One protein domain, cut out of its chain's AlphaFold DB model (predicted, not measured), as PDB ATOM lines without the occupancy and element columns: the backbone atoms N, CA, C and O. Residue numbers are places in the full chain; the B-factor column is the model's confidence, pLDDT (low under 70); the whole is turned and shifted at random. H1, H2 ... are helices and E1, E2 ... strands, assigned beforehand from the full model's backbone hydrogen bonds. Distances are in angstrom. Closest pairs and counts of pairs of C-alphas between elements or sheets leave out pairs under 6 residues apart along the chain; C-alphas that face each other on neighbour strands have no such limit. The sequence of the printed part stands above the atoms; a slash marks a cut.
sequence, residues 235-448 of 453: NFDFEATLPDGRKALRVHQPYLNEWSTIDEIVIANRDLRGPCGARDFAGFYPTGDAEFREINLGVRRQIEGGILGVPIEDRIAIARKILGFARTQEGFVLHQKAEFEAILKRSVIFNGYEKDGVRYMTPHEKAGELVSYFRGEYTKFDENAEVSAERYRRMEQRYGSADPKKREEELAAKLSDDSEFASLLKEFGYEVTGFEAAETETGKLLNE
ATOM      1  N   ASN A 235      60.332 -27.915 -17.121       77.56
ATOM      2  CA  ASN A 235      59.692 -28.270 -15.864       77.56
ATOM      3  C   ASN A 235      58.172 -28.071 -15.960       77.56
ATOM      4  O   ASN A 235      57.693 -27.085 -16.527       77.56
ATOM      5  N   PHE A 236      57.411 -29.004 -15.392       75.31
ATOM      6  CA  PHE A 236      55.972 -29.146 -15.612       75.31
ATOM      7  C   PHE A 236      55.193 -28.813 -14.340       75.31
ATOM      8  O   PHE A 236      55.416 -29.401 -13.285       75.31
ATOM      9  N   ASP A 237      54.230 -27.908 -14.460       74.00
ATOM     10  CA  ASP A 237      53.219 -27.617 -13.448       74.00
ATOM     11  C   ASP A 237      51.835 -27.897 -14.043       74.00
ATOM     12  O   ASP A 237      51.284 -27.103 -14.805       74.00
ATOM     13  N   PHE A 238      51.292 -29.070 -13.718       69.62
ATOM     14  CA  PHE A 238      49.998 -29.545 -14.217       69.62
ATOM     15  C   PHE A 238      48.802 -28.851 -13.552       69.62
ATOM     16  O   PHE A 238      47.681 -28.963 -14.039       69.62
ATOM     17  N   GLU A 239      49.021 -28.130 -12.450       71.12
ATOM     18  CA  GLU A 239      47.972 -27.473 -11.664       71.12
ATOM     19  C   GLU A 239      48.020 -25.948 -11.783       71.12
ATOM     20  O   GLU A 239      47.367 -25.220 -11.009       71.12
ATOM     21  N   ALA A 240      48.760 -25.453 -12.776       76.19
ATOM     22  CA  ALA A 240      48.849 -24.040 -13.061       76.19
ATOM     23  C   ALA A 240      47.458 -23.488 -13.378       76.19
ATOM     24  O   ALA A 240      46.616 -24.124 -14.015       76.19
ATOM     25  N   THR A 241      47.183 -22.300 -12.852       78.88
ATOM     26  CA  THR A 241      45.876 -21.658 -13.013       78.88
ATOM     27  C   THR A 241      45.985 -20.611 -14.109       78.88
ATOM     28  O   THR A 241      46.814 -19.705 -14.020       78.88
ATOM     29  N   LEU A 242      45.144 -20.734 -15.131       73.00
ATOM     30  CA  LEU A 242      44.961 -19.725 -16.166       73.00
ATOM     31  C   LEU A 242      44.251 -18.485 -15.592       73.00
ATOM     32  O   LEU A 242      43.580 -18.576 -14.559       73.00
ATOM     33  N   PRO A 243      44.335 -17.318 -16.261       68.50
ATOM     34  CA  PRO A 243      43.674 -16.091 -15.803       68.50
ATOM     35  C   PRO A 243      42.155 -16.207 -15.596       68.50
ATOM     36  O   PRO A 243      41.584 -15.459 -14.808       68.50
ATOM     37  N   ASP A 244      41.499 -17.141 -16.287       68.75
ATOM     38  CA  ASP A 244      40.060 -17.413 -16.187       68.75
ATOM     39  C   ASP A 244      39.693 -18.431 -15.086       68.75
ATOM     40  O   ASP A 244      38.527 -18.795 -14.932       68.75
ATOM     41  N   GLY A 245      40.676 -18.888 -14.304       72.50
ATOM     42  CA  GLY A 245      40.496 -19.841 -13.210       72.50
ATOM     43  C   GLY A 245      40.519 -21.310 -13.635       72.50
ATOM     44  O   GLY A 245      40.498 -22.184 -12.763       72.50
ATOM     45  N   ARG A 246      40.591 -21.618 -14.938       76.50
ATOM     46  CA  ARG A 246      40.802 -22.997 -15.390       76.50
ATOM     47  C   ARG A 246      42.196 -23.461 -14.995       76.50
ATOM     48  O   ARG A 246      43.149 -22.689 -14.959       76.50
ATOM     49  N   LYS A 247      42.313 -24.752 -14.709       73.69
ATOM     50  CA  LYS A 247      43.608 -25.405 -14.573       73.69
ATOM     51  C   LYS A 247      44.160 -25.701 -15.971       73.69
ATOM     52  O   LYS A 247      43.375 -25.980 -16.880       73.69
ATOM     53  N   ALA A 248      45.476 -25.650 -16.130       74.75
ATOM     54  CA  ALA A 248      46.194 -26.017 -17.342       74.75
ATOM     55  C   ALA A 248      47.603 -26.519 -17.020       74.75
ATOM     56  O   ALA A 248      48.149 -26.218 -15.962       74.75
ATOM     57  N   LEU A 249      48.219 -27.214 -17.979       74.25
ATOM     58  CA  LEU A 249      49.650 -27.464 -17.921       74.25
ATOM     59  C   LEU A 249      50.423 -26.185 -18.244       74.25
ATOM     60  O   LEU A 249      50.273 -25.594 -19.315       74.25
ATOM     61  N   ARG A 250      51.330 -25.833 -17.345       81.69
ATOM     62  CA  ARG A 250      52.402 -24.873 -17.568       81.69
ATOM     63  C   ARG A 250      53.717 -25.626 -17.702       81.69
ATOM     64  O   ARG A 250      54.100 -26.366 -16.802       81.69
ATOM     65  N   VAL A 251      54.429 -25.386 -18.796       80.06
ATOM     66  CA  VAL A 251      55.819 -25.831 -18.954       80.06
ATOM     67  C   VAL A 251      56.709 -24.600 -18.872       80.06
ATOM     68  O   VAL A 251      56.430 -23.598 -19.528       80.06
ATOM     69  N   HIS A 252      57.738 -24.633 -18.040       85.88
ATOM     70  CA  HIS A 252      58.673 -23.523 -17.866       85.88
ATOM     71  C   HIS A 252      60.108 -24.037 -17.858       85.88
ATOM     72  O   HIS A 252      60.345 -25.192 -17.529       85.88
ATOM     73  N   GLN A 253      61.061 -23.176 -18.203       88.25
ATOM     74  CA  GLN A 253      62.485 -23.514 -18.231       88.25
ATOM     75  C   GLN A 253      63.157 -22.865 -17.014       88.25
ATOM     76  O   GLN A 253      63.339 -21.646 -17.017       88.25
ATOM     77  N   PRO A 254      63.474 -23.617 -15.941       85.38
ATOM     78  CA  PRO A 254      63.935 -23.040 -14.677       85.38
ATOM     79  C   PRO A 254      65.295 -22.343 -14.803       85.38
ATOM     80  O   PRO A 254      65.583 -21.411 -14.054       85.38
ATOM     81  N   TYR A 255      66.103 -22.754 -15.779       88.50
ATOM     82  CA  TYR A 255      67.403 -22.157 -16.068       88.50
ATOM     83  C   TYR A 255      67.315 -20.867 -16.892       88.50
ATOM     84  O   TYR A 255      68.256 -20.075 -16.871       88.50
ATOM     85  N   LEU A 256      66.175 -20.594 -17.539       91.44
ATOM     86  CA  LEU A 256      65.927 -19.343 -18.253       91.44
ATOM     87  C   LEU A 256      65.489 -18.242 -17.268       91.44
ATOM     88  O   LEU A 256      64.311 -18.114 -16.918       91.44
ATOM     89  N   ASN A 257      66.433 -17.418 -16.818       91.69
ATOM     90  CA  ASN A 257      66.232 -16.422 -15.758       91.69
ATOM     91  C   ASN A 257      66.590 -14.995 -16.215       91.69
ATOM     92  O   ASN A 257      66.895 -14.754 -17.378       91.69
ATOM     93  N   GLU A 258      66.484 -14.003 -15.329       93.62
ATOM     94  CA  GLU A 258      66.750 -12.602 -15.677       93.62
ATOM     95  C   GLU A 258      68.184 -12.318 -16.154       93.62
ATOM     96  O   GLU A 258      68.399 -11.329 -16.855       93.62
ATOM     97  N   TRP A 259      69.146 -13.174 -15.807       94.19
ATOM     98  CA  TRP A 259      70.551 -13.060 -16.202       94.19
ATOM     99  C   TRP A 259      70.887 -13.815 -17.481       94.19
ATOM    100  O   TRP A 259      72.033 -13.742 -17.923       94.19
ATOM    101  N   SER A 260      69.916 -14.519 -18.067       94.50
ATOM    102  CA  SER A 260      70.161 -15.282 -19.281       94.50
ATOM    103  C   SER A 260      70.613 -14.387 -20.430       94.50
ATOM    104  O   SER A 260      70.117 -13.267 -20.605       94.50
ATOM    105  N   THR A 261      71.565 -14.892 -21.207       95.19
ATOM    106  CA  THR A 261      72.123 -14.193 -22.364       95.19
ATOM    107  C   THR A 261      71.138 -14.178 -23.539       95.19
ATOM    108  O   THR A 261      70.105 -14.849 -23.525       95.19
ATOM    109  N   ILE A 262      71.423 -13.381 -24.575       96.38
ATOM    110  CA  ILE A 262      70.561 -13.317 -25.769       96.38
ATOM    111  C   ILE A 262      70.435 -14.684 -26.444       96.38
ATOM    112  O   ILE A 262      69.338 -15.075 -26.831       96.38
ATOM    113  N   ASP A 263      71.541 -15.396 -26.577       95.94
ATOM    114  CA  ASP A 263      71.621 -16.728 -27.156       95.94
ATOM    115  C   ASP A 263      70.864 -17.775 -26.343       95.94
ATOM    116  O   ASP A 263      70.074 -18.525 -26.910       95.94
ATOM    117  N   GLU A 264      70.981 -17.752 -25.015       95.69
ATOM    118  CA  GLU A 264      70.166 -18.600 -24.141       95.69
ATOM    119  C   GLU A 264      68.662 -18.317 -24.304       95.69
ATOM    120  O   GLU A 264      67.855 -19.244 -24.377       95.69
ATOM    121  N   ILE A 265      68.271 -17.041 -24.418       96.06
ATOM    122  CA  ILE A 265      66.878 -16.650 -24.680       96.06
ATOM    123  C   ILE A 265      66.408 -17.175 -26.044       96.06
ATOM    124  O   ILE A 265      65.276 -17.649 -26.149       96.06
ATOM    125  N   VAL A 266      67.242 -17.100 -27.086       96.12
ATOM    126  CA  VAL A 266      66.913 -17.604 -28.431       96.12
ATOM    127  C   VAL A 266      66.745 -19.122 -28.418       96.12
ATOM    128  O   VAL A 266      65.698 -19.599 -28.853       96.12
ATOM    129  N   ILE A 267      67.717 -19.866 -27.878       95.81
ATOM    130  CA  ILE A 267      67.682 -21.336 -27.795       95.81
ATOM    131  C   ILE A 267      66.434 -21.790 -27.035       95.81
ATOM    132  O   ILE A 267      65.622 -22.545 -27.567       95.81
ATOM    133  N   ALA A 268      66.224 -21.263 -25.826       93.62
ATOM    134  CA  ALA A 268      65.102 -21.656 -24.981       93.62
ATOM    135  C   ALA A 268      63.741 -21.332 -25.615       93.62
ATOM    136  O   ALA A 268      62.780 -22.092 -25.468       93.62
ATOM    137  N   ASN A 269      63.637 -20.196 -26.315       91.31
ATOM    138  CA  ASN A 269      62.413 -19.832 -27.015       91.31
ATOM    139  C   ASN A 269      62.177 -20.704 -28.244       91.31
ATOM    140  O   ASN A 269      61.040 -21.113 -28.450       91.31
ATOM    141  N   ARG A 270      63.197 -21.017 -29.046       91.56
ATOM    142  CA  ARG A 270      63.002 -21.834 -30.249       91.56
ATOM    143  C   ARG A 270      62.692 -23.291 -29.928       91.56
ATOM    144  O   ARG A 270      61.841 -23.855 -30.604       91.56
ATOM    145  N   ASP A 271      63.286 -23.837 -28.873       90.06
ATOM    146  CA  ASP A 271      63.051 -25.213 -28.437       90.06
ATOM    147  C   ASP A 271      61.598 -25.429 -27.976       90.06
ATOM    148  O   ASP A 271      60.811 -26.113 -28.631       90.06
ATOM    149  N   LEU A 272      61.189 -24.750 -26.898       84.56
ATOM    150  CA  LEU A 272      59.882 -24.999 -26.280       84.56
ATOM    151  C   LEU A 272      58.755 -24.123 -26.850       84.56
ATOM    152  O   LEU A 272      57.593 -24.532 -26.914       84.56
ATOM    153  N   ARG A 273      59.066 -22.880 -27.243       85.25
ATOM    154  CA  ARG A 273      58.056 -21.888 -27.664       85.25
ATOM    155  C   ARG A 273      57.950 -21.737 -29.174       85.25
ATOM    156  O   ARG A 273      56.916 -21.261 -29.640       85.25
ATOM    157  N   GLY A 274      58.959 -22.166 -29.932       80.19
ATOM    158  CA  GLY A 274      58.978 -22.176 -31.393       80.19
ATOM    159  C   GLY A 274      57.729 -22.830 -31.985       80.19
ATOM    160  O   GLY A 274      57.065 -22.188 -32.801       80.19
ATOM    161  N   PRO A 275      57.313 -24.020 -31.502       81.94
ATOM    162  CA  PRO A 275      56.059 -24.644 -31.911       81.94
ATOM    163  C   PRO A 275      54.845 -23.731 -31.698       81.94
ATOM    164  O   PRO A 275      54.066 -23.501 -32.620       81.94
ATOM    165  N   CYS A 276      54.689 -23.157 -30.500       84.00
ATOM    166  CA  CYS A 276      53.562 -22.277 -30.162       84.00
ATOM    167  C   CYS A 276      53.561 -20.962 -30.955       84.00
ATOM    168  O   CYS A 276      52.504 -20.368 -31.167       84.00
ATOM    169  N   GLY A 277      54.744 -20.499 -31.362       82.44
ATOM    170  CA  GLY A 277      54.954 -19.332 -32.212       82.44
ATOM    171  C   GLY A 277      54.903 -19.634 -33.712       82.44
ATOM    172  O   GLY A 277      55.130 -18.718 -34.501       82.44
ATOM    173  N   ALA A 278      54.616 -20.878 -34.122       83.25
ATOM    174  CA  ALA A 278      54.577 -21.261 -35.529       83.25
ATOM    175  C   ALA A 278      53.648 -20.347 -36.343       83.25
ATOM    176  O   ALA A 278      52.620 -19.872 -35.855       83.25
ATOM    177  N   ARG A 279      54.017 -20.123 -37.611       81.94
ATOM    178  CA  ARG A 279      53.367 -19.149 -38.511       81.94
ATOM    179  C   ARG A 279      51.869 -19.396 -38.714       81.94
ATOM    180  O   ARG A 279      51.147 -18.454 -39.045       81.94
ATOM    181  N   ASP A 280      51.435 -20.635 -38.518       82.75
ATOM    182  CA  ASP A 280      50.049 -21.075 -38.546       82.75
ATOM    183  C   ASP A 280      49.840 -22.290 -37.623       82.75
ATOM    184  O   ASP A 280      50.787 -22.926 -37.144       82.75
ATOM    185  N   PHE A 281      48.567 -22.634 -37.410       82.94
ATOM    186  CA  PHE A 281      48.189 -23.801 -36.619       82.94
ATOM    187  C   PHE A 281      48.682 -25.117 -37.239       82.94
ATOM    188  O   PHE A 281      48.929 -26.065 -36.506       82.94
ATOM    189  N   ALA A 282      48.853 -25.201 -38.564       83.81
ATOM    190  CA  ALA A 282      49.308 -26.426 -39.222       83.81
ATOM    191  C   ALA A 282      50.783 -26.742 -38.926       83.81
ATOM    192  O   ALA A 282      51.149 -27.914 -38.933       83.81
ATOM    193  N   GLY A 283      51.612 -25.737 -38.631       81.12
ATOM    194  CA  GLY A 283      52.974 -25.910 -38.118       81.12
ATOM    195  C   GLY A 283      53.022 -26.194 -36.612       81.12
ATOM    196  O   GLY A 283      53.787 -27.058 -36.178       81.12
ATOM    197  N   PHE A 284      52.177 -25.519 -35.823       81.94
ATOM    198  CA  PHE A 284      52.086 -25.733 -34.372       81.94
ATOM    199  C   PHE A 284      51.552 -27.125 -34.031       81.94
ATOM    200  O   PHE A 284      52.108 -27.827 -33.193       81.94
ATOM    201  N   TYR A 285      50.478 -27.536 -34.694       79.38
ATOM    202  CA  TYR A 285      49.758 -28.765 -34.414       79.38
ATOM    203  C   TYR A 285      50.652 -30.019 -34.379       79.38
ATOM    204  O   TYR A 285      50.677 -30.698 -33.354       79.38
ATOM    205  N   PRO A 286      51.430 -30.353 -35.426       73.62
ATOM    206  CA  PRO A 286      52.242 -31.558 -35.419       73.62
ATOM    207  C   PRO A 286      53.376 -31.495 -34.398       73.62
ATOM    208  O   PRO A 286      53.684 -32.542 -33.846       73.62
ATOM    209  N   THR A 287      53.970 -30.326 -34.142       70.00
ATOM    210  CA  THR A 287      55.173 -30.157 -33.304       70.00
ATOM    211  C   THR A 287      54.836 -29.976 -31.823       70.00
ATOM    212  O   THR A 287      55.365 -30.693 -30.983       70.00
ATOM    213  N   GLY A 288      53.885 -29.099 -31.506       69.38
ATOM    214  CA  GLY A 288      53.391 -28.869 -30.150       69.38
ATOM    215  C   GLY A 288      52.619 -30.061 -29.589       69.38
ATOM    216  O   GLY A 288      52.787 -30.387 -28.419       69.38
ATOM    217  N   ASP A 289      51.833 -30.771 -30.413       65.88
ATOM    218  CA  ASP A 289      51.187 -32.014 -29.962       65.88
ATOM    219  C   ASP A 289      52.134 -33.221 -29.993       65.88
ATOM    220  O   ASP A 289      51.849 -34.208 -29.316       65.88
ATOM    221  N   ALA A 290      53.252 -33.180 -30.737       65.69
ATOM    222  CA  ALA A 290      54.207 -34.295 -30.762       65.69
ATOM    223  C   ALA A 290      54.793 -34.577 -29.382       65.69
ATOM    224  O   ALA A 290      54.907 -35.748 -29.033       65.69
ATOM    225  N   GLU A 291      55.102 -33.552 -28.581       66.00
ATOM    226  CA  GLU A 291      55.618 -33.767 -27.224       66.00
ATOM    227  C   GLU A 291      54.622 -34.581 -26.383       66.00
ATOM    228  O   GLU A 291      54.973 -35.569 -25.734       66.00
ATOM    229  N   PHE A 292      53.338 -34.230 -26.467       68.50
ATOM    230  CA  PHE A 292      52.270 -34.934 -25.758       68.50
ATOM    231  C   PHE A 292      51.994 -36.334 -26.319       68.50
ATOM    232  O   PHE A 292      51.709 -37.254 -25.542       68.50
ATOM    233  N   ARG A 293      52.093 -36.526 -27.642       68.62
ATOM    234  CA  ARG A 293      52.006 -37.855 -28.271       68.62
ATOM    235  C   ARG A 293      53.179 -38.741 -27.870       68.62
ATOM    236  O   ARG A 293      52.962 -39.907 -27.555       68.62
ATOM    237  N   GLU A 294      54.385 -38.191 -27.768       67.75
ATOM    238  CA  GLU A 294      55.569 -38.923 -27.322       67.75
ATOM    239  C   GLU A 294      55.442 -39.380 -25.863       67.75
ATOM    240  O   GLU A 294      55.759 -40.526 -25.535       67.75
ATOM    241  N   ILE A 295      54.876 -38.540 -24.989       62.78
ATOM    242  CA  ILE A 295      54.513 -38.953 -23.623       62.78
ATOM    243  C   ILE A 295      53.529 -40.142 -23.660       62.78
ATOM    244  O   ILE A 295      53.559 -41.013 -22.786       62.78
ATOM    245  N   ASN A 296      52.703 -40.244 -24.708       65.12
ATOM    246  CA  ASN A 296      51.618 -41.217 -24.850       65.12
ATOM    247  C   ASN A 296      51.793 -42.213 -26.002       65.12
ATOM    248  O   ASN A 296      50.806 -42.632 -26.613       65.12
ATOM    249  N   LEU A 297      53.018 -42.695 -26.230       68.06
ATOM    250  CA  LEU A 297      53.299 -43.758 -27.212       68.06
ATOM    251  C   LEU A 297      52.423 -45.009 -27.065       68.06
ATOM    252  O   LEU A 297      52.262 -45.783 -28.004       68.06
ATOM    253  N   GLY A 298      51.846 -45.229 -25.889       68.31
ATOM    254  CA  GLY A 298      50.883 -46.281 -25.612       68.31
ATOM    255  C   GLY A 298      49.660 -46.214 -26.507       68.31
ATOM    256  O   GLY A 298      49.208 -47.267 -26.935       68.31
ATOM    257  N   VAL A 299      49.168 -45.016 -26.844       77.25
ATOM    258  CA  VAL A 299      48.054 -44.871 -27.794       77.25
ATOM    259  C   VAL A 299      48.466 -45.422 -29.155       77.25
ATOM    260  O   VAL A 299      47.760 -46.267 -29.696       77.25
ATOM    261  N   ARG A 300      49.641 -45.030 -29.665       77.62
ATOM    262  CA  ARG A 300      50.170 -45.544 -30.935       77.62
ATOM    263  C   ARG A 300      50.342 -47.062 -30.916       77.62
ATOM    264  O   ARG A 300      49.857 -47.734 -31.816       77.62
ATOM    265  N   ARG A 301      50.959 -47.615 -29.870       76.62
ATOM    266  CA  ARG A 301      51.141 -49.073 -29.712       76.62
ATOM    267  C   ARG A 301      49.818 -49.832 -29.649       76.62
ATOM    268  O   ARG A 301      49.729 -50.943 -30.153       76.62
ATOM    269  N   GLN A 302      48.795 -49.244 -29.029       77.62
ATOM    270  CA  GLN A 302      47.462 -49.843 -28.951       77.62
ATOM    271  C   GLN A 302      46.760 -49.897 -30.315       77.62
ATOM    272  O   GLN A 302      45.918 -50.768 -30.510       77.62
ATOM    273  N   ILE A 303      47.106 -49.009 -31.255       84.31
ATOM    274  CA  ILE A 303      46.472 -48.934 -32.584       84.31
ATOM    275  C   ILE A 303      47.367 -49.430 -33.733       84.31
ATOM    276  O   ILE A 303      46.911 -49.480 -34.871       84.31
ATOM    277  N   GLU A 304      48.615 -49.815 -33.459       80.19
ATOM    278  CA  GLU A 304      49.619 -50.214 -34.462       80.19
ATOM    279  C   GLU A 304      49.184 -51.433 -35.299       80.19
ATOM    280  O   GLU A 304      49.507 -51.533 -36.479       80.19
ATOM    281  N   GLY A 305      48.372 -52.327 -34.723       78.25
ATOM    282  CA  GLY A 305      47.755 -53.461 -35.424       78.25
ATOM    283  C   GLY A 305      46.493 -53.120 -36.230       78.25
ATOM    284  O   GLY A 305      45.832 -54.026 -36.740       78.25
ATOM    285  N   GLY A 306      46.134 -51.838 -36.333       83.69
ATOM    286  CA  GLY A 306      44.859 -51.367 -36.867       83.69
ATOM    287  C   GLY A 306      43.768 -51.266 -35.796       83.69
ATOM    288  O   GLY A 306      43.819 -51.894 -34.740       83.69
ATOM    289  N   ILE A 307      42.747 -50.454 -36.073       87.81
ATOM    290  CA  ILE A 307      41.753 -50.063 -35.057       87.81
ATOM    291  C   ILE A 307      40.581 -51.042 -34.894       87.81
ATOM    292  O   ILE A 307      39.906 -51.031 -33.864       87.81
ATOM    293  N   LEU A 308      40.355 -51.920 -35.881       85.44
ATOM    294  CA  LEU A 308      39.235 -52.875 -35.891       85.44
ATOM    295  C   LEU A 308      39.321 -53.898 -34.745       85.44
ATOM    296  O   LEU A 308      38.302 -54.393 -34.277       85.44
ATOM    297  N   GLY A 309      40.535 -54.201 -34.274       82.94
ATOM    298  CA  GLY A 309      40.775 -55.148 -33.182       82.94
ATOM    299  C   GLY A 309      40.811 -54.527 -31.784       82.94
ATOM    300  O   GLY A 309      40.976 -55.265 -30.817       82.94
ATOM    301  N   VAL A 310      40.692 -53.200 -31.662       88.25
ATOM    302  CA  VAL A 310      40.810 -52.500 -30.373       88.25
ATOM    303  C   VAL A 310      39.492 -52.626 -29.596       88.25
ATOM    304  O   VAL A 310      38.478 -52.118 -30.090       88.25
ATOM    305  N   PRO A 311      39.475 -53.253 -28.400       90.12
ATOM    306  CA  PRO A 311      38.280 -53.370 -27.561       90.12
ATOM    307  C   PRO A 311      37.674 -52.012 -27.209       90.12
ATOM    308  O   PRO A 311      38.386 -51.013 -27.088       90.12
ATOM    309  N   ILE A 312      36.356 -51.960 -27.008       88.69
ATOM    310  CA  ILE A 312      35.649 -50.695 -26.764       88.69
ATOM    311  C   ILE A 312      36.160 -49.975 -25.509       88.69
ATOM    312  O   ILE A 312      36.288 -48.752 -25.506       88.69
ATOM    313  N   GLU A 313      36.527 -50.723 -24.472       86.31
ATOM    314  CA  GLU A 313      37.098 -50.201 -23.232       86.31
ATOM    315  C   GLU A 313      38.424 -49.470 -23.495       86.31
ATOM    316  O   GLU A 313      38.641 -48.361 -22.996       86.31
ATOM    317  N   ASP A 314      39.273 -50.037 -24.357       85.69
ATOM    318  CA  ASP A 314      40.541 -49.431 -24.763       85.69
ATOM    319  C   ASP A 314      40.317 -48.195 -25.636       85.69
ATOM    320  O   ASP A 314      40.992 -47.179 -25.453       85.69
ATOM    321  N   ARG A 315      39.325 -48.217 -26.535       88.88
ATOM    322  CA  ARG A 315      38.956 -47.035 -27.335       88.88
ATOM    323  C   ARG A 315      38.505 -45.880 -26.457       88.88
ATOM    324  O   ARG A 315      38.928 -44.748 -26.678       88.88
ATOM    325  N   ILE A 316      37.682 -46.158 -25.447       85.94
ATOM    326  CA  ILE A 316      37.237 -45.161 -24.466       85.94
ATOM    327  C   ILE A 316      38.441 -44.586 -23.717       85.94
ATOM    328  O   ILE A 316      38.545 -43.366 -23.573       85.94
ATOM    329  N   ALA A 317      39.369 -45.435 -23.268       81.44
ATOM    330  CA  ALA A 317      40.578 -44.991 -22.585       81.44
ATOM    331  C   ALA A 317      41.463 -44.112 -23.489       81.44
ATOM    332  O   ALA A 317      41.929 -43.056 -23.056       81.44
ATOM    333  N   ILE A 318      41.654 -44.500 -24.753       84.44
ATOM    334  CA  ILE A 318      42.381 -43.716 -25.761       84.44
ATOM    335  C   ILE A 318      41.691 -42.371 -26.000       84.44
ATOM    336  O   ILE A 318      42.340 -41.325 -25.971       84.44
ATOM    337  N   ALA A 319      40.371 -42.374 -26.176       86.00
ATOM    338  CA  ALA A 319      39.608 -41.163 -26.430       86.00
ATOM    339  C   ALA A 319      39.685 -40.165 -25.272       86.00
ATOM    340  O   ALA A 319      39.855 -38.971 -25.506       86.00
ATOM    341  N   ARG A 320      39.638 -40.636 -24.018       79.88
ATOM    342  CA  ARG A 320      39.837 -39.777 -22.837       79.88
ATOM    343  C   ARG A 320      41.193 -39.092 -22.854       79.88
ATOM    344  O   ARG A 320      41.260 -37.890 -22.614       79.88
ATOM    345  N   LYS A 321      42.256 -39.841 -23.162       77.12
ATOM    346  CA  LYS A 321      43.613 -39.288 -23.260       77.12
ATOM    347  C   LYS A 321      43.664 -38.181 -24.312       77.12
ATOM    348  O   LYS A 321      44.066 -37.067 -24.000       77.12
ATOM    349  N   ILE A 322      43.159 -38.463 -25.512       80.38
ATOM    350  CA  ILE A 322      43.101 -37.508 -26.626       80.38
ATOM    351  C   ILE A 322      42.323 -36.233 -26.255       80.38
ATOM    352  O   ILE A 322      42.815 -35.126 -26.472       80.38
ATOM    353  N   LEU A 323      41.138 -36.367 -25.649       78.25
ATOM    354  CA  LEU A 323      40.328 -35.222 -25.218       78.25
ATOM    355  C   LEU A 323      41.021 -34.401 -24.121       78.25
ATOM    356  O   LEU A 323      40.973 -33.171 -24.147       78.25
ATOM    357  N   GLY A 324      41.695 -35.067 -23.180       76.25
ATOM    358  CA  GLY A 324      42.514 -34.412 -22.160       76.25
ATOM    359  C   GLY A 324      43.665 -33.600 -22.760       76.25
ATOM    360  O   GLY A 324      43.924 -32.483 -22.311       76.25
ATOM    361  N   PHE A 325      44.316 -34.100 -23.815       76.88
ATOM    362  CA  PHE A 325      45.388 -33.363 -24.496       76.88
ATOM    363  C   PHE A 325      44.873 -32.166 -25.275       76.88
ATOM    364  O   PHE A 325      45.409 -31.075 -25.096       76.88
ATOM    365  N   ALA A 326      43.793 -32.329 -26.045       78.88
ATOM    366  CA  ALA A 326      43.160 -31.209 -26.740       78.88
ATOM    367  C   ALA A 326      42.821 -30.064 -25.766       78.88
ATOM    368  O   ALA A 326      43.033 -28.894 -26.073       78.88
ATOM    369  N   ARG A 327      42.362 -30.407 -24.555       77.56
ATOM    370  CA  ARG A 327      42.103 -29.436 -23.485       77.56
ATOM    371  C   ARG A 327      43.370 -28.749 -22.974       77.56
ATOM    372  O   ARG A 327      43.348 -27.566 -22.652       77.56
ATOM    373  N   THR A 328      44.454 -29.504 -22.843       77.69
ATOM    374  CA  THR A 328      45.714 -29.038 -22.250       77.69
ATOM    375  C   THR A 328      46.497 -28.135 -23.207       77.69
ATOM    376  O   THR A 328      47.165 -27.207 -22.755       77.69
ATOM    377  N   GLN A 329      46.363 -28.353 -24.519       80.31
ATOM    378  CA  GLN A 329      47.076 -27.626 -25.573       80.31
ATOM    379  C   GLN A 329      46.821 -26.112 -25.540       80.31
ATOM    380  O   GLN A 329      47.764 -25.331 -25.626       80.31
ATOM    381  N   GLU A 330      45.570 -25.678 -25.346       83.44
ATOM    382  CA  GLU A 330      45.248 -24.249 -25.200       83.44
ATOM    383  C   GLU A 330      46.022 -23.632 -24.026       83.44
ATOM    384  O   GLU A 330      46.690 -22.607 -24.165       83.44
ATOM    385  N   GLY A 331      45.956 -24.284 -22.866       82.12
ATOM    386  CA  GLY A 331      46.614 -23.812 -21.659       82.12
ATOM    387  C   GLY A 331      48.137 -23.785 -21.780       82.12
ATOM    388  O   GLY A 331      48.763 -22.829 -21.324       82.12
ATOM    389  N   PHE A 332      48.715 -24.772 -22.469       84.62
ATOM    390  CA  PHE A 332      50.135 -24.798 -22.803       84.62
ATOM    391  C   PHE A 332      50.543 -23.560 -23.612       84.62
ATOM    392  O   PHE A 332      51.447 -22.842 -23.189       84.62
ATOM    393  N   VAL A 333      49.841 -23.247 -24.710       88.06
ATOM    394  CA  VAL A 333      50.145 -22.077 -25.561       88.06
ATOM    395  C   VAL A 333      50.026 -20.769 -24.774       88.06
ATOM    396  O   VAL A 333      50.905 -19.908 -24.853       88.06
ATOM    397  N   LEU A 334      48.968 -20.625 -23.969       88.06
ATOM    398  CA  LEU A 334      48.749 -19.436 -23.142       88.06
ATOM    399  C   LEU A 334      49.844 -19.256 -22.084       88.06
ATOM    400  O   LEU A 334      50.323 -18.139 -21.872       88.06
ATOM    401  N   HIS A 335      50.277 -20.341 -21.441       88.25
ATOM    402  CA  HIS A 335      51.392 -20.290 -20.502       88.25
ATOM    403  C   HIS A 335      52.718 -20.000 -21.203       88.25
ATOM    404  O   HIS A 335      53.470 -19.171 -20.697       88.25
ATOM    405  N   GLN A 336      52.988 -20.579 -22.379       89.44
ATOM    406  CA  GLN A 336      54.206 -20.260 -23.132       89.44
ATOM    407  C   GLN A 336      54.280 -18.778 -23.503       89.44
ATOM    408  O   GLN A 336      55.339 -18.169 -23.345       89.44
ATOM    409  N   LYS A 337      53.152 -18.170 -23.894       91.12
ATOM    410  CA  LYS A 337      53.061 -16.719 -24.110       91.12
ATOM    411  C   LYS A 337      53.378 -15.932 -22.835       91.12
ATOM    412  O   LYS A 337      54.122 -14.954 -22.879       91.12
ATOM    413  N   ALA A 338      52.813 -16.342 -21.699       90.06
ATOM    414  CA  ALA A 338      53.042 -15.669 -20.423       90.06
ATOM    415  C   ALA A 338      54.511 -15.767 -19.971       90.06
ATOM    416  O   ALA A 338      55.073 -14.764 -19.536       90.06
ATOM    417  N   GLU A 339      55.141 -16.937 -20.113       90.44
ATOM    418  CA  GLU A 339      56.569 -17.129 -19.826       90.44
ATOM    419  C   GLU A 339      57.454 -16.296 -20.754       90.44
ATOM    420  O   GLU A 339      58.404 -15.665 -20.291       90.44
ATOM    421  N   PHE A 340      57.116 -16.241 -22.046       92.81
ATOM    422  CA  PHE A 340      57.817 -15.424 -23.032       92.81
ATOM    423  C   PHE A 340      57.786 -13.930 -22.667       92.81
ATOM    424  O   PHE A 340      58.819 -13.268 -22.586       92.81
ATOM    425  N   GLU A 341      56.610 -13.386 -22.362       93.62
ATOM    426  CA  GLU A 341      56.504 -11.987 -21.940       93.62
ATOM    427  C   GLU A 341      57.184 -11.742 -20.582       93.62
ATOM    428  O   GLU A 341      57.776 -10.683 -20.357       93.62
ATOM    429  N   ALA A 342      57.155 -12.727 -19.677       93.00
ATOM    430  CA  ALA A 342      57.841 -12.638 -18.396       93.00
ATOM    431  C   ALA A 342      59.366 -12.571 -18.563       93.00
ATOM    432  O   ALA A 342      59.985 -11.730 -17.907       93.00
ATOM    433  N   ILE A 343      59.970 -13.389 -19.440       94.81
ATOM    434  CA  ILE A 343      61.420 -13.349 -19.683       94.81
ATOM    435  C   ILE A 343      61.843 -12.012 -20.300       94.81
ATOM    436  O   ILE A 343      62.783 -11.389 -19.803       94.81
ATOM    437  N   LEU A 344      61.093 -11.490 -21.280       95.44
ATOM    438  CA  LEU A 344      61.377 -10.178 -21.875       95.44
ATOM    439  C   LEU A 344      61.281  -9.039 -20.846       95.44
ATOM    440  O   LEU A 344      62.048  -8.076 -20.898       95.44
ATOM    441  N   LYS A 345      60.353  -9.144 -19.891       95.62
ATOM    442  CA  LYS A 345      60.146  -8.138 -18.841       95.62
ATOM    443  C   LYS A 345      61.172  -8.209 -17.709       95.62
ATOM    444  O   LYS A 345      61.463  -7.178 -17.109       95.62
ATOM    445  N   ARG A 346      61.668  -9.402 -17.362       95.06
ATOM    446  CA  ARG A 346      62.625  -9.567 -16.253       95.06
ATOM    447  C   ARG A 346      64.082  -9.519 -16.693       95.06
ATOM    448  O   ARG A 346      64.915  -9.194 -15.861       95.06
ATOM    449  N   SER A 347      64.388  -9.811 -17.960       96.81
ATOM    450  CA  SER A 347      65.769  -9.855 -18.452       96.81
ATOM    451  C   SER A 347      66.511  -8.543 -18.195       96.81
ATOM    452  O   SER A 347      66.045  -7.455 -18.564       96.81
ATOM    453  N   VAL A 348      67.697  -8.675 -17.603       96.62
ATOM    454  CA  VAL A 348      68.618  -7.576 -17.314       96.62
ATOM    455  C   VAL A 348      69.118  -6.928 -18.605       96.62
ATOM    456  O   VAL A 348      69.297  -5.712 -18.643       96.62
ATOM    457  N   ILE A 349      69.260  -7.691 -19.695       96.62
ATOM    458  CA  ILE A 349      69.657  -7.148 -21.003       96.62
ATOM    459  C   ILE A 349      68.620  -6.133 -21.504       96.62
ATOM    460  O   ILE A 349      68.989  -5.082 -22.029       96.62
ATOM    461  N   PHE A 350      67.324  -6.393 -21.297       97.31
ATOM    462  CA  PHE A 350      66.262  -5.508 -21.788       97.31
ATOM    463  C   PHE A 350      65.852  -4.409 -20.806       97.31
ATOM    464  O   PHE A 350      65.383  -3.359 -21.242       97.31
ATOM    465  N   ASN A 351      66.013  -4.628 -19.499       96.81
ATOM    466  CA  ASN A 351      65.447  -3.744 -18.470       96.81
ATOM    467  C   ASN A 351      66.495  -3.167 -17.505       96.81
ATOM    468  O   ASN A 351      66.179  -2.271 -16.719       96.81
ATOM    469  N   GLY A 352      67.753  -3.595 -17.609       95.25
ATOM    470  CA  GLY A 352      68.794  -3.273 -16.642       95.25
ATOM    471  C   GLY A 352      68.569  -3.975 -15.303       95.25
ATOM    472  O   GLY A 352      67.697  -4.829 -15.157       95.25
ATOM    473  N   TYR A 353      69.366  -3.599 -14.308       95.50
ATOM    474  CA  TYR A 353      69.258  -4.123 -12.951       95.50
ATOM    475  C   TYR A 353      69.378  -2.984 -11.939       95.50
ATOM    476  O   TYR A 353      70.357  -2.230 -11.934       95.50
ATOM    477  N   GLU A 354      68.368  -2.859 -11.081       94.75
ATOM    478  CA  GLU A 354      68.289  -1.865 -10.014       94.75
ATOM    479  C   GLU A 354      67.850  -2.555  -8.719       94.75
ATOM    480  O   GLU A 354      66.877  -3.308  -8.709       94.75
ATOM    481  N   LYS A 355      68.575  -2.309  -7.627       92.19
ATOM    482  CA  LYS A 355      68.279  -2.868  -6.305       92.19
ATOM    483  C   LYS A 355      68.475  -1.784  -5.253       92.19
ATOM    484  O   LYS A 355      69.480  -1.077  -5.277       92.19
ATOM    485  N   ASP A 356      67.493  -1.628  -4.367       94.00
ATOM    486  CA  ASP A 356      67.491  -0.627  -3.288       94.00
ATOM    487  C   ASP A 356      67.711   0.821  -3.781       94.00
ATOM    488  O   ASP A 356      68.374   1.632  -3.138       94.00
ATOM    489  N   GLY A 357      67.168   1.147  -4.962       91.81
ATOM    490  CA  GLY A 357      67.318   2.456  -5.611       91.81
ATOM    491  C   GLY A 357      68.697   2.709  -6.235       91.81
ATOM    492  O   GLY A 357      68.959   3.813  -6.713       91.81
ATOM    493  N   VAL A 358      69.585   1.708  -6.242       91.88
ATOM    494  CA  VAL A 358      70.902   1.764  -6.886       91.88
ATOM    495  C   VAL A 358      70.859   0.986  -8.193       91.88
ATOM    496  O   VAL A 358      70.544  -0.205  -8.214       91.88
ATOM    497  N   ARG A 359      71.195   1.656  -9.301       93.31
ATOM    498  CA  ARG A 359      71.302   1.025 -10.619       93.31
ATOM    499  C   ARG A 359      72.678   0.392 -10.793       93.31
ATOM    500  O   ARG A 359      73.684   1.094 -10.806       93.31
ATOM    501  N   TYR A 360      72.691  -0.921 -10.973       93.12
ATOM    502  CA  TYR A 360      73.896  -1.721 -11.194       93.12
ATOM    503  C   TYR A 360      74.157  -1.942 -12.684       93.12
ATOM    504  O   TYR A 360      75.310  -1.976 -13.104       93.12
ATOM    505  N   MET A 361      73.094  -2.061 -13.486       94.19
ATOM    506  CA  MET A 361      73.184  -2.226 -14.938       94.19
ATOM    507  C   MET A 361      72.108  -1.400 -15.633       94.19
ATOM    508  O   MET A 361      70.958  -1.353 -15.194       94.19
ATOM    509  N   THR A 362      72.472  -0.731 -16.721       94.94
ATOM    510  CA  THR A 362      71.508  -0.110 -17.633       94.94
ATOM    511  C   THR A 362      71.026  -1.139 -18.657       94.94
ATOM    512  O   THR A 362      71.808  -2.023 -19.007       94.94
ATOM    513  N   PRO A 363      69.786  -1.019 -19.167       96.81
ATOM    514  CA  PRO A 363      69.366  -1.763 -20.350       96.81
ATOM    515  C   PRO A 363      70.366  -1.616 -21.498       96.81
ATOM    516  O   PRO A 363      71.002  -0.565 -21.631       96.81
ATOM    517  N   HIS A 364      70.439  -2.628 -22.358       97.44
ATOM    518  CA  HIS A 364      71.164  -2.531 -23.616       97.44
ATOM    519  C   HIS A 364      70.612  -1.386 -24.476       97.44
ATOM    520  O   HIS A 364      69.397  -1.177 -24.529       97.44
ATOM    521  N   GLU A 365      71.465  -0.665 -25.206       97.25
ATOM    522  CA  GLU A 365      71.026   0.474 -26.032       97.25
ATOM    523  C   GLU A 365      70.018   0.071 -27.125       97.25
ATOM    524  O   GLU A 365      69.149   0.855 -27.504       97.25
ATOM    525  N   LYS A 366      70.086  -1.190 -27.568       98.00
ATOM    526  CA  LYS A 366      69.179  -1.819 -28.541       98.00
ATOM    527  C   LYS A 366      68.012  -2.598 -27.933       98.00
ATOM    528  O   LYS A 366      67.266  -3.233 -28.675       98.00
ATOM    529  N   ALA A 367      67.799  -2.537 -26.617       97.25
ATOM    530  CA  ALA A 367      66.778  -3.334 -25.927       97.25
ATOM    531  C   ALA A 367      65.380  -3.231 -26.569       97.25
ATOM    532  O   ALA A 367      64.722  -4.246 -26.777       97.25
ATOM    533  N   GLY A 368      64.938  -2.024 -26.940       97.81
ATOM    534  CA  GLY A 368      63.627  -1.821 -27.569       97.81
ATOM    535  C   GLY A 368      63.488  -2.464 -28.957       97.81
ATOM    536  O   GLY A 368      62.430  -3.011 -29.273       97.81
ATOM    537  N   GLU A 369      64.550  -2.437 -29.768       98.00
ATOM    538  CA  GLU A 369      64.594  -3.086 -31.088       98.00
ATOM    539  C   GLU A 369      64.591  -4.614 -30.935       98.00
ATOM    540  O   GLU A 369      63.819  -5.292 -31.607       98.00
ATOM    541  N   LEU A 370      65.369  -5.147 -29.986       97.12
ATOM    542  CA  LEU A 370      65.434  -6.583 -29.692       97.12
ATOM    543  C   LEU A 370      64.100  -7.131 -29.172       97.12
ATOM    544  O   LEU A 370      63.614  -8.140 -29.671       97.12
ATOM    545  N   VAL A 371      63.459  -6.445 -28.221       96.81
ATOM    546  CA  VAL A 371      62.122  -6.826 -27.727       96.81
ATOM    547  C   VAL A 371      61.089  -6.796 -28.854       96.81
ATOM    548  O   VAL A 371      60.224  -7.669 -28.921       96.81
ATOM    549  N   SER A 372      61.174  -5.811 -29.753       96.44
ATOM    550  CA  SER A 372      60.284  -5.731 -30.918       96.44
ATOM    551  C   SER A 372      60.524  -6.880 -31.894       96.44
ATOM    552  O   SER A 372      59.558  -7.446 -32.402       96.44
ATOM    553  N   TYR A 373      61.787  -7.252 -32.116       95.06
ATOM    554  CA  TYR A 373      62.165  -8.406 -32.924       95.06
ATOM    555  C   TYR A 373      61.594  -9.704 -32.343       95.06
ATOM    556  O   TYR A 373      60.823 -10.379 -33.022       95.06
ATOM    557  N   PHE A 374      61.856  -9.990 -31.061       93.19
ATOM    558  CA  PHE A 374      61.308 -11.169 -30.392       93.19
ATOM    559  C   PHE A 374      59.777 -11.189 -30.479       93.19
ATOM    560  O   PHE A 374      59.197 -12.175 -30.909       93.19
ATOM    561  N   ARG A 375      59.074 -10.102 -30.152       92.50
ATOM    562  CA  ARG A 375      57.604 -10.096 -30.275       92.50
ATOM    563  C   ARG A 375      57.111 -10.306 -31.706       92.50
ATOM    564  O   ARG A 375      56.052 -10.899 -31.878       92.50
ATOM    565  N   GLY A 376      57.850  -9.826 -32.707       89.75
ATOM    566  CA  GLY A 376      57.533 -10.012 -34.124       89.75
ATOM    567  C   GLY A 376      57.619 -11.471 -34.573       89.75
ATOM    568  O   GLY A 376      56.739 -11.938 -35.297       89.75
ATOM    569  N   GLU A 377      58.624 -12.202 -34.092       83.50
ATOM    570  CA  GLU A 377      58.801 -13.628 -34.396       83.50
ATOM    571  C   GLU A 377      57.718 -14.506 -33.753       83.50
ATOM    572  O   GLU A 377      57.319 -15.513 -34.331       83.50
ATOM    573  N   TYR A 378      57.175 -14.097 -32.601       82.62
ATOM    574  CA  TYR A 378      56.231 -14.902 -31.819       82.62
ATOM    575  C   TYR A 378      54.831 -14.268 -31.728       82.62
ATOM    576  O   TYR A 378      54.200 -14.225 -30.673       82.62
ATOM    577  N   THR A 379      54.305 -13.773 -32.850       82.56
ATOM    578  CA  THR A 379      52.982 -13.110 -32.893       82.56
ATOM    579  C   THR A 379      51.789 -14.070 -32.850       82.56
ATOM    580  O   THR A 379      50.662 -13.637 -32.610       82.56
ATOM    581  N   LYS A 380      52.013 -15.368 -33.080       87.38
ATOM    582  CA  LYS A 380      50.950 -16.350 -33.349       87.38
ATOM    583  C   LYS A 380      50.414 -17.097 -32.132       87.38
ATOM    584  O   LYS A 380      49.494 -17.893 -32.284       87.38
ATOM    585  N   PHE A 381      50.901 -16.791 -30.927       88.94
ATOM    586  CA  PHE A 381      50.404 -17.415 -29.697       88.94
ATOM    587  C   PHE A 381      48.879 -17.315 -29.544       88.94
ATOM    588  O   PHE A 381      48.236 -18.316 -29.247       88.94
ATOM    589  N   ASP A 382      48.290 -16.132 -29.753       88.38
ATOM    590  CA  ASP A 382      46.847 -15.935 -29.548       88.38
ATOM    591  C   ASP A 382      46.008 -16.692 -30.581       88.38
ATOM    592  O   ASP A 382      45.016 -17.323 -30.228       88.38
ATOM    593  N   GLU A 383      46.438 -16.680 -31.845       90.88
ATOM    594  CA  GLU A 383      45.781 -17.425 -32.924       90.88
ATOM    595  C   GLU A 383      45.853 -18.936 -32.668       90.88
ATOM    596  O   GLU A 383      44.837 -19.628 -32.731       90.88
ATOM    597  N   ASN A 384      47.029 -19.450 -32.295       90.75
ATOM    598  CA  ASN A 384      47.208 -20.866 -31.977       90.75
ATOM    599  C   ASN A 384      46.398 -21.277 -30.738       90.75
ATOM    600  O   ASN A 384      45.817 -22.366 -30.724       90.75
ATOM    601  N   ALA A 385      46.293 -20.411 -29.724       88.88
ATOM    602  CA  ALA A 385      45.443 -20.645 -28.560       88.88
ATOM    603  C   ALA A 385      43.953 -20.684 -28.944       88.88
ATOM    604  O   ALA A 385      43.248 -21.611 -28.545       88.88
ATOM    605  N   GLU A 386      43.479 -19.739 -29.763       90.31
ATOM    606  CA  GLU A 386      42.087 -19.691 -30.225       90.31
ATOM    607  C   GLU A 386      41.713 -20.934 -31.044       90.31
ATOM    608  O   GLU A 386      40.685 -21.564 -30.778       90.31
ATOM    609  N   VAL A 387      42.562 -21.335 -31.998       90.69
ATOM    610  CA  VAL A 387      42.321 -22.523 -32.832       90.69
ATOM    611  C   VAL A 387      42.349 -23.806 -31.993       90.69
ATOM    612  O   VAL A 387      41.494 -24.677 -32.187       90.69
ATOM    613  N   SER A 388      43.257 -23.908 -31.014       87.56
ATOM    614  CA  SER A 388      43.297 -25.032 -30.063       87.56
ATOM    615  C   SER A 388      42.031 -25.093 -29.205       87.56
ATOM    616  O   SER A 388      41.431 -26.158 -29.052       87.56
ATOM    617  N   ALA A 389      41.573 -23.945 -28.697       87.69
ATOM    618  CA  ALA A 389      40.356 -23.844 -27.900       87.69
ATOM    619  C   ALA A 389      39.106 -24.218 -28.712       87.69
ATOM    620  O   ALA A 389      38.213 -24.907 -28.216       87.69
ATOM    621  N   GLU A 390      39.023 -23.769 -29.966       91.06
ATOM    622  CA  GLU A 390      37.935 -24.118 -30.881       91.06
ATOM    623  C   GLU A 390      37.929 -25.621 -31.182       91.06
ATOM    624  O   GLU A 390      36.879 -26.262 -31.124       91.06
ATOM    625  N   ARG A 391      39.100 -26.214 -31.436       88.38
ATOM    626  CA  ARG A 391      39.246 -27.663 -31.603       88.38
ATOM    627  C   ARG A 391      38.757 -28.422 -30.374       88.38
ATOM    628  O   ARG A 391      37.901 -29.293 -30.520       88.38
ATOM    629  N   TYR A 392      39.221 -28.054 -29.178       85.94
ATOM    630  CA  TYR A 392      38.751 -28.666 -27.936       85.94
ATOM    631  C   TYR A 392      37.227 -28.571 -27.801       85.94
ATOM    632  O   TYR A 392      36.579 -29.584 -27.549       85.94
ATOM    633  N   ARG A 393      36.632 -27.395 -28.047       87.38
ATOM    634  CA  ARG A 393      35.174 -27.197 -27.978       87.38
ATOM    635  C   ARG A 393      34.413 -28.100 -28.950       87.38
ATOM    636  O   ARG A 393      33.424 -28.714 -28.551       87.38
ATOM    637  N   ARG A 394      34.879 -28.246 -30.196       90.50
ATOM    638  CA  ARG A 394      34.275 -29.181 -31.164       90.50
ATOM    639  C   ARG A 394      34.376 -30.632 -30.697       90.50
ATOM    640  O   ARG A 394      33.397 -31.371 -30.789       90.50
ATOM    641  N   MET A 395      35.532 -31.037 -30.174       87.00
ATOM    642  CA  MET A 395      35.741 -32.396 -29.673       87.00
ATOM    643  C   MET A 395      34.908 -32.677 -28.418       87.00
ATOM    644  O   MET A 395      34.324 -33.748 -28.301       87.00
ATOM    645  N   GLU A 396      34.784 -31.716 -27.505       84.56
ATOM    646  CA  GLU A 396      33.922 -31.812 -26.325       84.56
ATOM    647  C   GLU A 396      32.440 -31.878 -26.724       84.56
ATOM    648  O   GLU A 396      31.688 -32.670 -26.163       84.56
ATOM    649  N   GLN A 397      32.014 -31.134 -27.745       88.81
ATOM    650  CA  GLN A 397      30.657 -31.249 -28.282       88.81
ATOM    651  C   GLN A 397      30.411 -32.617 -28.938       88.81
ATOM    652  O   GLN A 397      29.346 -33.212 -28.754       88.81
ATOM    653  N   ARG A 398      31.382 -33.126 -29.709       89.75
ATOM    654  CA  ARG A 398      31.243 -34.388 -30.450       89.75
ATOM    655  C   ARG A 398      31.383 -35.613 -29.560       89.75
ATOM    656  O   ARG A 398      30.603 -36.540 -29.726       89.75
ATOM    657  N   TYR A 399      32.310 -35.624 -28.610       87.38
ATOM    658  CA  TYR A 399      32.678 -36.801 -27.811       87.38
ATOM    659  C   TYR A 399      32.464 -36.618 -26.304       87.38
ATOM    660  O   TYR A 399      32.458 -37.599 -25.566       87.38
ATOM    661  N   GLY A 400      32.253 -35.394 -25.828       82.12
ATOM    662  CA  GLY A 400      31.893 -35.135 -24.438       82.12
ATOM    663  C   GLY A 400      30.430 -35.459 -24.129       82.12
ATOM    664  O   GLY A 400      29.661 -35.922 -24.977       82.12
ATOM    665  N   SER A 401      30.063 -35.202 -22.872       77.88
ATOM    666  CA  SER A 401      28.704 -35.357 -22.356       77.88
ATOM    667  C   SER A 401      28.364 -34.223 -21.400       77.88
ATOM    668  O   SER A 401      29.186 -33.849 -20.553       77.88
ATOM    669  N   ALA A 402      27.138 -33.711 -21.521       77.50
ATOM    670  CA  ALA A 402      26.574 -32.717 -20.614       77.50
ATOM    671  C   ALA A 402      26.201 -33.313 -19.244       77.50
ATOM    672  O   ALA A 402      26.102 -32.571 -18.268       77.50
ATOM    673  N   ASP A 403      26.012 -34.637 -19.160       79.00
ATOM    674  CA  ASP A 403      25.763 -35.356 -17.912       79.00
ATOM    675  C   ASP A 403      27.011 -36.174 -17.534       79.00
ATOM    676  O   ASP A 403      27.276 -37.221 -18.130       79.00
ATOM    677  N   PRO A 404      27.782 -35.752 -16.514       72.62
ATOM    678  CA  PRO A 404      28.962 -36.484 -16.068       72.62
ATOM    679  C   PRO A 404      28.694 -37.957 -15.739       72.62
ATOM    680  O   PRO A 404      29.611 -38.764 -15.854       72.62
ATOM    681  N   LYS A 405      27.457 -38.320 -15.360       77.00
ATOM    682  CA  LYS A 405      27.077 -39.703 -15.037       77.00
ATOM    683  C   LYS A 405      26.866 -40.579 -16.270       77.00
ATOM    684  O   LYS A 405      26.976 -41.790 -16.151       77.00
ATOM    685  N   LYS A 406      26.568 -39.981 -17.427       82.44
ATOM    686  CA  LYS A 406      26.360 -40.687 -18.705       82.44
ATOM    687  C   LYS A 406      27.547 -40.590 -19.648       82.44
ATOM    688  O   LYS A 406      27.543 -41.211 -20.704       82.44
ATOM    689  N   ARG A 407      28.573 -39.826 -19.267       80.81
ATOM    690  CA  ARG A 407      29.756 -39.576 -20.092       80.81
ATOM    691  C   ARG A 407      30.389 -40.854 -20.628       80.81
ATOM    692  O   ARG A 407      30.753 -40.885 -21.796       80.81
ATOM    693  N   GLU A 408      30.524 -41.884 -19.798       79.88
ATOM    694  CA  GLU A 408      31.131 -43.144 -20.232       79.88
ATOM    695  C   GLU A 408      30.245 -43.896 -21.227       79.88
ATOM    696  O   GLU A 408      30.739 -44.326 -22.263       79.88
ATOM    697  N   GLU A 409      28.945 -43.998 -20.948       85.69
ATOM    698  CA  GLU A 409      27.973 -44.685 -21.807       85.69
ATOM    699  C   GLU A 409      27.832 -43.995 -23.172       85.69
ATOM    700  O   GLU A 409      27.841 -44.652 -24.211       85.69
ATOM    701  N   GLU A 410      27.748 -42.662 -23.188       87.88
ATOM    702  CA  GLU A 410      27.634 -41.874 -24.420       87.88
ATOM    703  C   GLU A 410      28.917 -41.922 -25.253       87.88
ATOM    704  O   GLU A 410      28.855 -41.997 -26.482       87.88
ATOM    705  N   LEU A 411      30.083 -41.906 -24.598       87.94
ATOM    706  CA  LEU A 411      31.364 -42.067 -25.275       87.94
ATOM    707  C   LEU A 411      31.510 -43.489 -25.836       87.94
ATOM    708  O   LEU A 411      31.894 -43.640 -26.993       87.94
ATOM    709  N   ALA A 412      31.136 -44.518 -25.071       88.44
ATOM    710  CA  ALA A 412      31.130 -45.909 -25.521       88.44
ATOM    711  C   ALA A 412      30.234 -46.110 -26.751       88.44
ATOM    712  O   ALA A 412      30.659 -46.705 -27.736       88.44
ATOM    713  N   ALA A 413      29.017 -45.560 -26.729       90.38
ATOM    714  CA  ALA A 413      28.075 -45.663 -27.842       90.38
ATOM    715  C   ALA A 413      28.592 -44.995 -29.129       90.38
ATOM    716  O   ALA A 413      28.317 -45.473 -30.226       90.38
ATOM    717  N   LYS A 414      29.360 -43.903 -29.016       91.31
ATOM    718  CA  LYS A 414      30.002 -43.261 -30.176       91.31
ATOM    719  C   LYS A 414      31.172 -44.092 -30.690       91.31
ATOM    720  O   LYS A 414      31.271 -44.343 -31.881       91.31
ATOM    721  N   LEU A 415      32.040 -44.550 -29.792       91.69
ATOM    722  CA  LEU A 415      33.276 -45.253 -30.152       91.69
ATOM    723  C   LEU A 415      33.075 -46.727 -30.531       91.69
ATOM    724  O   LEU A 415      34.025 -47.369 -30.989       91.69
ATOM    725  N   SER A 416      31.862 -47.265 -30.364       89.31
ATOM    726  CA  SER A 416      31.481 -48.551 -30.957       89.31
ATOM    727  C   SER A 416      31.400 -48.490 -32.483       89.31
ATOM    728  O   SER A 416      31.462 -49.532 -33.127       89.31
ATOM    729  N   ASP A 417      31.287 -47.289 -33.058       90.44
ATOM    730  CA  ASP A 417      31.485 -47.068 -34.485       90.44
ATOM    731  C   ASP A 417      32.982 -46.868 -34.764       90.44
ATOM    732  O   ASP A 417      33.616 -45.906 -34.316       90.44
ATOM    733  N   ASP A 418      33.555 -47.800 -35.522       89.44
ATOM    734  CA  ASP A 418      34.958 -47.774 -35.923       89.44
ATOM    735  C   ASP A 418      35.317 -46.482 -36.684       89.44
ATOM    736  O   ASP A 418      36.438 -45.986 -36.560       89.44
ATOM    737  N   SER A 419      34.375 -45.903 -37.440       90.19
ATOM    738  CA  SER A 419      34.594 -44.677 -38.218       90.19
ATOM    739  C   SER A 419      34.680 -43.436 -37.328       90.19
ATOM    740  O   SER A 419      35.496 -42.543 -37.576       90.19
ATOM    741  N   GLU A 420      33.917 -43.403 -36.234       92.44
ATOM    742  CA  GLU A 420      33.994 -42.350 -35.221       92.44
ATOM    743  C   GLU A 420      35.318 -42.416 -34.458       92.44
ATOM    744  O   GLU A 420      35.959 -41.383 -34.245       92.44
ATOM    745  N   PHE A 421      35.769 -43.624 -34.106       91.81
ATOM    746  CA  PHE A 421      37.076 -43.814 -33.480       91.81
ATOM    747  C   PHE A 421      38.226 -43.447 -34.433       91.81
ATOM    748  O   PHE A 421      39.147 -42.729 -34.041       91.81
ATOM    749  N   ALA A 422      38.140 -43.836 -35.711       90.75
ATOM    750  CA  ALA A 422      39.088 -43.424 -36.745       90.75
ATOM    751  C   ALA A 422      39.139 -41.899 -36.905       90.75
ATOM    752  O   ALA A 422      40.221 -41.322 -37.012       90.75
ATOM    753  N   SER A 423      37.977 -41.239 -36.918       90.88
ATOM    754  CA  SER A 423      37.878 -39.783 -37.040       90.88
ATOM    755  C   SER A 423      38.564 -39.076 -35.874       90.88
ATOM    756  O   SER A 423      39.263 -38.094 -36.110       90.88
ATOM    757  N   LEU A 424      38.395 -39.572 -34.645       90.00
ATOM    758  CA  LEU A 424      39.051 -39.021 -33.459       90.00
ATOM    759  C   LEU A 424      40.579 -39.141 -33.548       90.00
ATOM    760  O   LEU A 424      41.297 -38.183 -33.271       90.00
ATOM    761  N   LEU A 425      41.073 -40.311 -33.960       87.94
ATOM    762  CA  LEU A 425      42.506 -40.571 -34.115       87.94
ATOM    763  C   LEU A 425      43.127 -39.696 -35.211       87.94
ATOM    764  O   LEU A 425      44.166 -39.074 -34.981       87.94
ATOM    765  N   LYS A 426      42.456 -39.575 -36.363       85.81
ATOM    766  CA  LYS A 426      42.873 -38.689 -37.461       85.81
ATOM    767  C   LYS A 426      42.889 -37.224 -37.034       85.81
ATOM    768  O   LYS A 426      43.846 -36.515 -37.339       85.81
ATOM    769  N   GLU A 427      41.879 -36.774 -36.285       84.62
ATOM    770  CA  GLU A 427      41.843 -35.414 -35.730       84.62
ATOM    771  C   GLU A 427      43.002 -35.146 -34.759       84.62
ATOM    772  O   GLU A 427      43.310 -33.981 -34.534       84.62
ATOM    773  N   PHE A 428      43.664 -36.184 -34.222       79.06
ATOM    774  CA  PHE A 428      44.869 -36.095 -33.381       79.06
ATOM    775  C   PHE A 428      46.184 -36.488 -34.088       79.06
ATOM    776  O   PHE A 428      47.237 -36.567 -33.453       79.06
ATOM    777  N   GLY A 429      46.142 -36.658 -35.416       78.38
ATOM    778  CA  GLY A 429      47.331 -36.817 -36.256       78.38
ATOM    779  C   GLY A 429      47.883 -38.238 -36.269       78.38
ATOM    780  O   GLY A 429      48.981 -38.454 -36.772       78.38
ATOM    781  N   TYR A 430      47.133 -39.203 -35.734       79.44
ATOM    782  CA  TYR A 430      47.468 -40.611 -35.877       79.44
ATOM    783  C   TYR A 430      47.109 -41.088 -37.282       79.44
ATOM    784  O   TYR A 430      45.995 -40.870 -37.770       79.44
ATOM    785  N   GLU A 431      48.044 -41.788 -37.914       76.88
ATOM    786  CA  GLU A 431      47.752 -42.562 -39.112       76.88
ATOM    787  C   GLU A 431      46.892 -43.766 -38.725       76.88
ATOM    788  O   GLU A 431      47.237 -44.543 -37.834       76.88
ATOM    789  N   VAL A 432      45.738 -43.909 -39.377       75.81
ATOM    790  CA  VAL A 432      44.800 -45.002 -39.110       75.81
ATOM    791  C   VAL A 432      44.860 -45.987 -40.267       75.81
ATOM    792  O   VAL A 432      44.249 -45.772 -41.314       75.81
ATOM    793  N   THR A 433      45.587 -47.082 -40.074       68.12
ATOM    794  CA  THR A 433      45.656 -48.194 -41.027       68.12
ATOM    795  C   THR A 433      44.498 -49.175 -40.808       68.12
ATOM    796  O   THR A 433      44.050 -49.399 -39.683       68.12
ATOM    797  N   GLY A 434      43.992 -49.774 -41.893       60.28
ATOM    798  CA  GLY A 434      42.939 -50.804 -41.851       60.28
ATOM    799  C   GLY A 434      41.530 -50.355 -42.267       60.28
ATOM    800  O   GLY A 434      40.688 -51.213 -42.504       60.28
ATOM    801  N   PHE A 435      41.277 -49.051 -42.441       53.47
ATOM    802  CA  PHE A 435      39.995 -48.548 -42.975       53.47
ATOM    803  C   PHE A 435      39.953 -48.490 -44.506       53.47
ATOM    804  O   PHE A 435      38.959 -48.866 -45.123       53.47
ATOM    805  N   GLU A 436      41.053 -48.071 -45.136       50.28
ATOM    806  CA  GLU A 436      41.104 -47.874 -46.592       50.28
ATOM    807  C   GLU A 436      41.010 -49.196 -47.370       50.28
ATOM    808  O   GLU A 436      40.452 -49.228 -48.468       50.28
ATOM    809  N   ALA A 437      41.477 -50.305 -46.781       44.00
ATOM    810  CA  ALA A 437      41.321 -51.648 -47.346       44.00
ATOM    811  C   ALA A 437      39.866 -52.147 -47.261       44.00
ATOM    812  O   ALA A 437      39.361 -52.728 -48.218       44.00
ATOM    813  N   ALA A 438      39.163 -51.862 -46.161       45.50
ATOM    814  CA  ALA A 438      37.779 -52.291 -45.970       45.50
ATOM    815  C   ALA A 438      36.800 -51.523 -46.875       45.50
ATOM    816  O   ALA A 438      35.895 -52.132 -47.446       45.50
ATOM    817  N   GLU A 439      36.991 -50.215 -47.084       44.91
ATOM    818  CA  GLU A 439      36.165 -49.442 -48.026       44.91
ATOM    819  C   GLU A 439      36.418 -49.831 -49.491       44.91
ATOM    820  O   GLU A 439      35.472 -49.917 -50.276       44.91
ATOM    821  N   THR A 440      37.665 -50.135 -49.872       49.22
ATOM    822  CA  THR A 440      37.958 -50.596 -51.240       49.22
ATOM    823  C   THR A 440      37.485 -52.021 -51.503       49.22
ATOM    824  O   THR A 440      37.042 -52.304 -52.614       49.22
ATOM    825  N   GLU A 441      37.525 -52.918 -50.518       44.91
ATOM    826  CA  GLU A 441      37.056 -54.299 -50.673       44.91
ATOM    827  C   GLU A 441      35.522 -54.394 -50.609       44.91
ATOM    828  O   GLU A 441      34.913 -55.036 -51.463       44.91
ATOM    829  N   THR A 442      34.873 -53.648 -49.708       51.03
ATOM    830  CA  THR A 442      33.401 -53.547 -49.648       51.03
ATOM    831  C   THR A 442      32.845 -52.805 -50.865       51.03
ATOM    832  O   THR A 442      31.844 -53.223 -51.445       51.03
ATOM    833  N   GLY A 443      33.524 -51.748 -51.325       46.41
ATOM    834  CA  GLY A 443      33.193 -51.048 -52.567       46.41
ATOM    835  C   GLY A 443      33.390 -51.912 -53.819       46.41
ATOM    836  O   GLY A 443      32.592 -51.827 -54.753       46.41
ATOM    837  N   LYS A 444      34.402 -52.791 -53.839       50.12
ATOM    838  CA  LYS A 444      34.580 -53.799 -54.901       50.12
ATOM    839  C   LYS A 444      33.484 -54.861 -54.866       50.12
ATOM    840  O   LYS A 444      32.868 -55.096 -55.899       50.12
ATOM    841  N   LEU A 445      33.172 -55.421 -53.698       53.72
ATOM    842  CA  LEU A 445      32.112 -56.423 -53.528       53.72
ATOM    843  C   LEU A 445      30.723 -55.878 -53.896       53.72
ATOM    844  O   LEU A 445      29.944 -56.565 -54.553       53.72
ATOM    845  N   LEU A 446      30.416 -54.625 -53.543       50.62
ATOM    846  CA  LEU A 446      29.168 -53.961 -53.939       50.62
ATOM    847  C   LEU A 446      29.096 -53.699 -55.451       50.62
ATOM    848  O   LEU A 446      28.030 -53.842 -56.050       50.62
ATOM    849  N   ASN A 447      30.214 -53.357 -56.094       49.84
ATOM    850  CA  ASN A 447      30.271 -53.197 -57.550       49.84
ATOM    851  C   ASN A 447      30.207 -54.541 -58.299       49.84
ATOM    852  O   ASN A 447      29.631 -54.612 -59.385       49.84
ATOM    853  N   GLU A 448      30.731 -55.622 -57.725       56.56
ATOM    854  CA  GLU A 448      30.608 -56.981 -58.270       56.56
ATOM    855  C   GLU A 448      29.175 -57.528 -58.137       56.56
ATOM    856  O   GLU A 448      28.647 -58.128 -59.077       56.56
TER     857      GLU A 448
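AT A GLANCE: This is residues 235 to 448 of the 453 residues of an uncharacterized protein of candidate division WWE3 bacterium RIFCSPLOWO2_01_FULL_41_18 (UniProt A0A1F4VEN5). One long helix, H4, is the spine of a rod; the chain folds back along it through H6 and H7, the hairpin E1 and E2 packs on its side, and H1, H2 and H3 are strung along it. The small hairpin E3 and E4 lies at one end of the rod, H8 and H9 are near the other, and there residues 436 to 448 of H10 stick out. The printed part has 214 residues and is mostly helix, in the order E1 E2 H1 H2 H3 H4 H5 E3 E4 H6 H7 H8 H9 H10, with ten named helices and four named strands in two antiparallel pairs. It is loose, with a radius of gyration of the C-alphas of 22.3 A, and spans 84 by 39 by 25 A.

HOW THE PARTS SIT: E1, residues 235 to 241, and E2, residues 247 to 252, form an antiparallel hairpin, with N 237 and O 250 within hydrogen-bond range at 2.8 A. The closest C-alphas of E2 and the hub H4, residues 312 to 346, are those of Ala 248 and Gly 331, 4.9 A apart. H1, residues 262 to 273, and H2, residues 281 to 295, each only just touch H4, with 3 pairs of C-alphas within 8 A; the closest are Arg 273 and Gln 336, 6.2 A, and Phe 292 and Phe 325, 7.2 A. H3, residues 297 to 303, is close to H4 but not clearly touching, with the C-alphas of Val 299 and Ile 318 6.1 A apart. H5, residues 348 to 351, touches H6, residues 367 to 377, at the C-alphas of Phe 350 and Ala 367, 4.7 A. Between them in the chain, E3, residues 353 to 355, and E4, residues 358 to 361, form an antiparallel hairpin, with N 355 and O 358 within hydrogen-bond range at 2.9 A. H7, residues 381 to 399, touches H4 at a shallow tilt of 18 degrees, opposite ways, closest at the C-alphas of Glu 330 and Ala 385, 4.9 A. H8, residues 407 to 415, touches H4 at the C-alphas of Ile 316 and Ala 412, 6.2 A; H9, residues 418 to 427, touches H8 only at the corner. H10, residues 435 to 448, touches no helix. Every O i to N i+4 pair is within hydrogen-bond range in H1, H3, H6, H7, H8, H9 and H10, against 7 of 11 in H2 and 29 of 31 in H4; H5 is too short for one.

IN THESE COORDINATES: E1 begins at C-alpha 235, (59.692, -28.270, -15.864). H4 runs 50.3 A from C-alpha 312, (35.649, -50.695, -26.764), with a kink of 29 degrees near residue 330. H7 is 26.3 A long, H2 20.9 A and H10 19.8 A, ending at C-alpha 448, (30.608, -56.981, -58.270).

THE WHOLE: The C-alphas of Val 358 and Glu 448 are the farthest apart, at 87.8 A. The printed part has no cut and no long link. Mean pLDDT of the printed part is 82.8; residue 238 and residues 243 to 244, 288 to 298 and 433 to 448 are under 70.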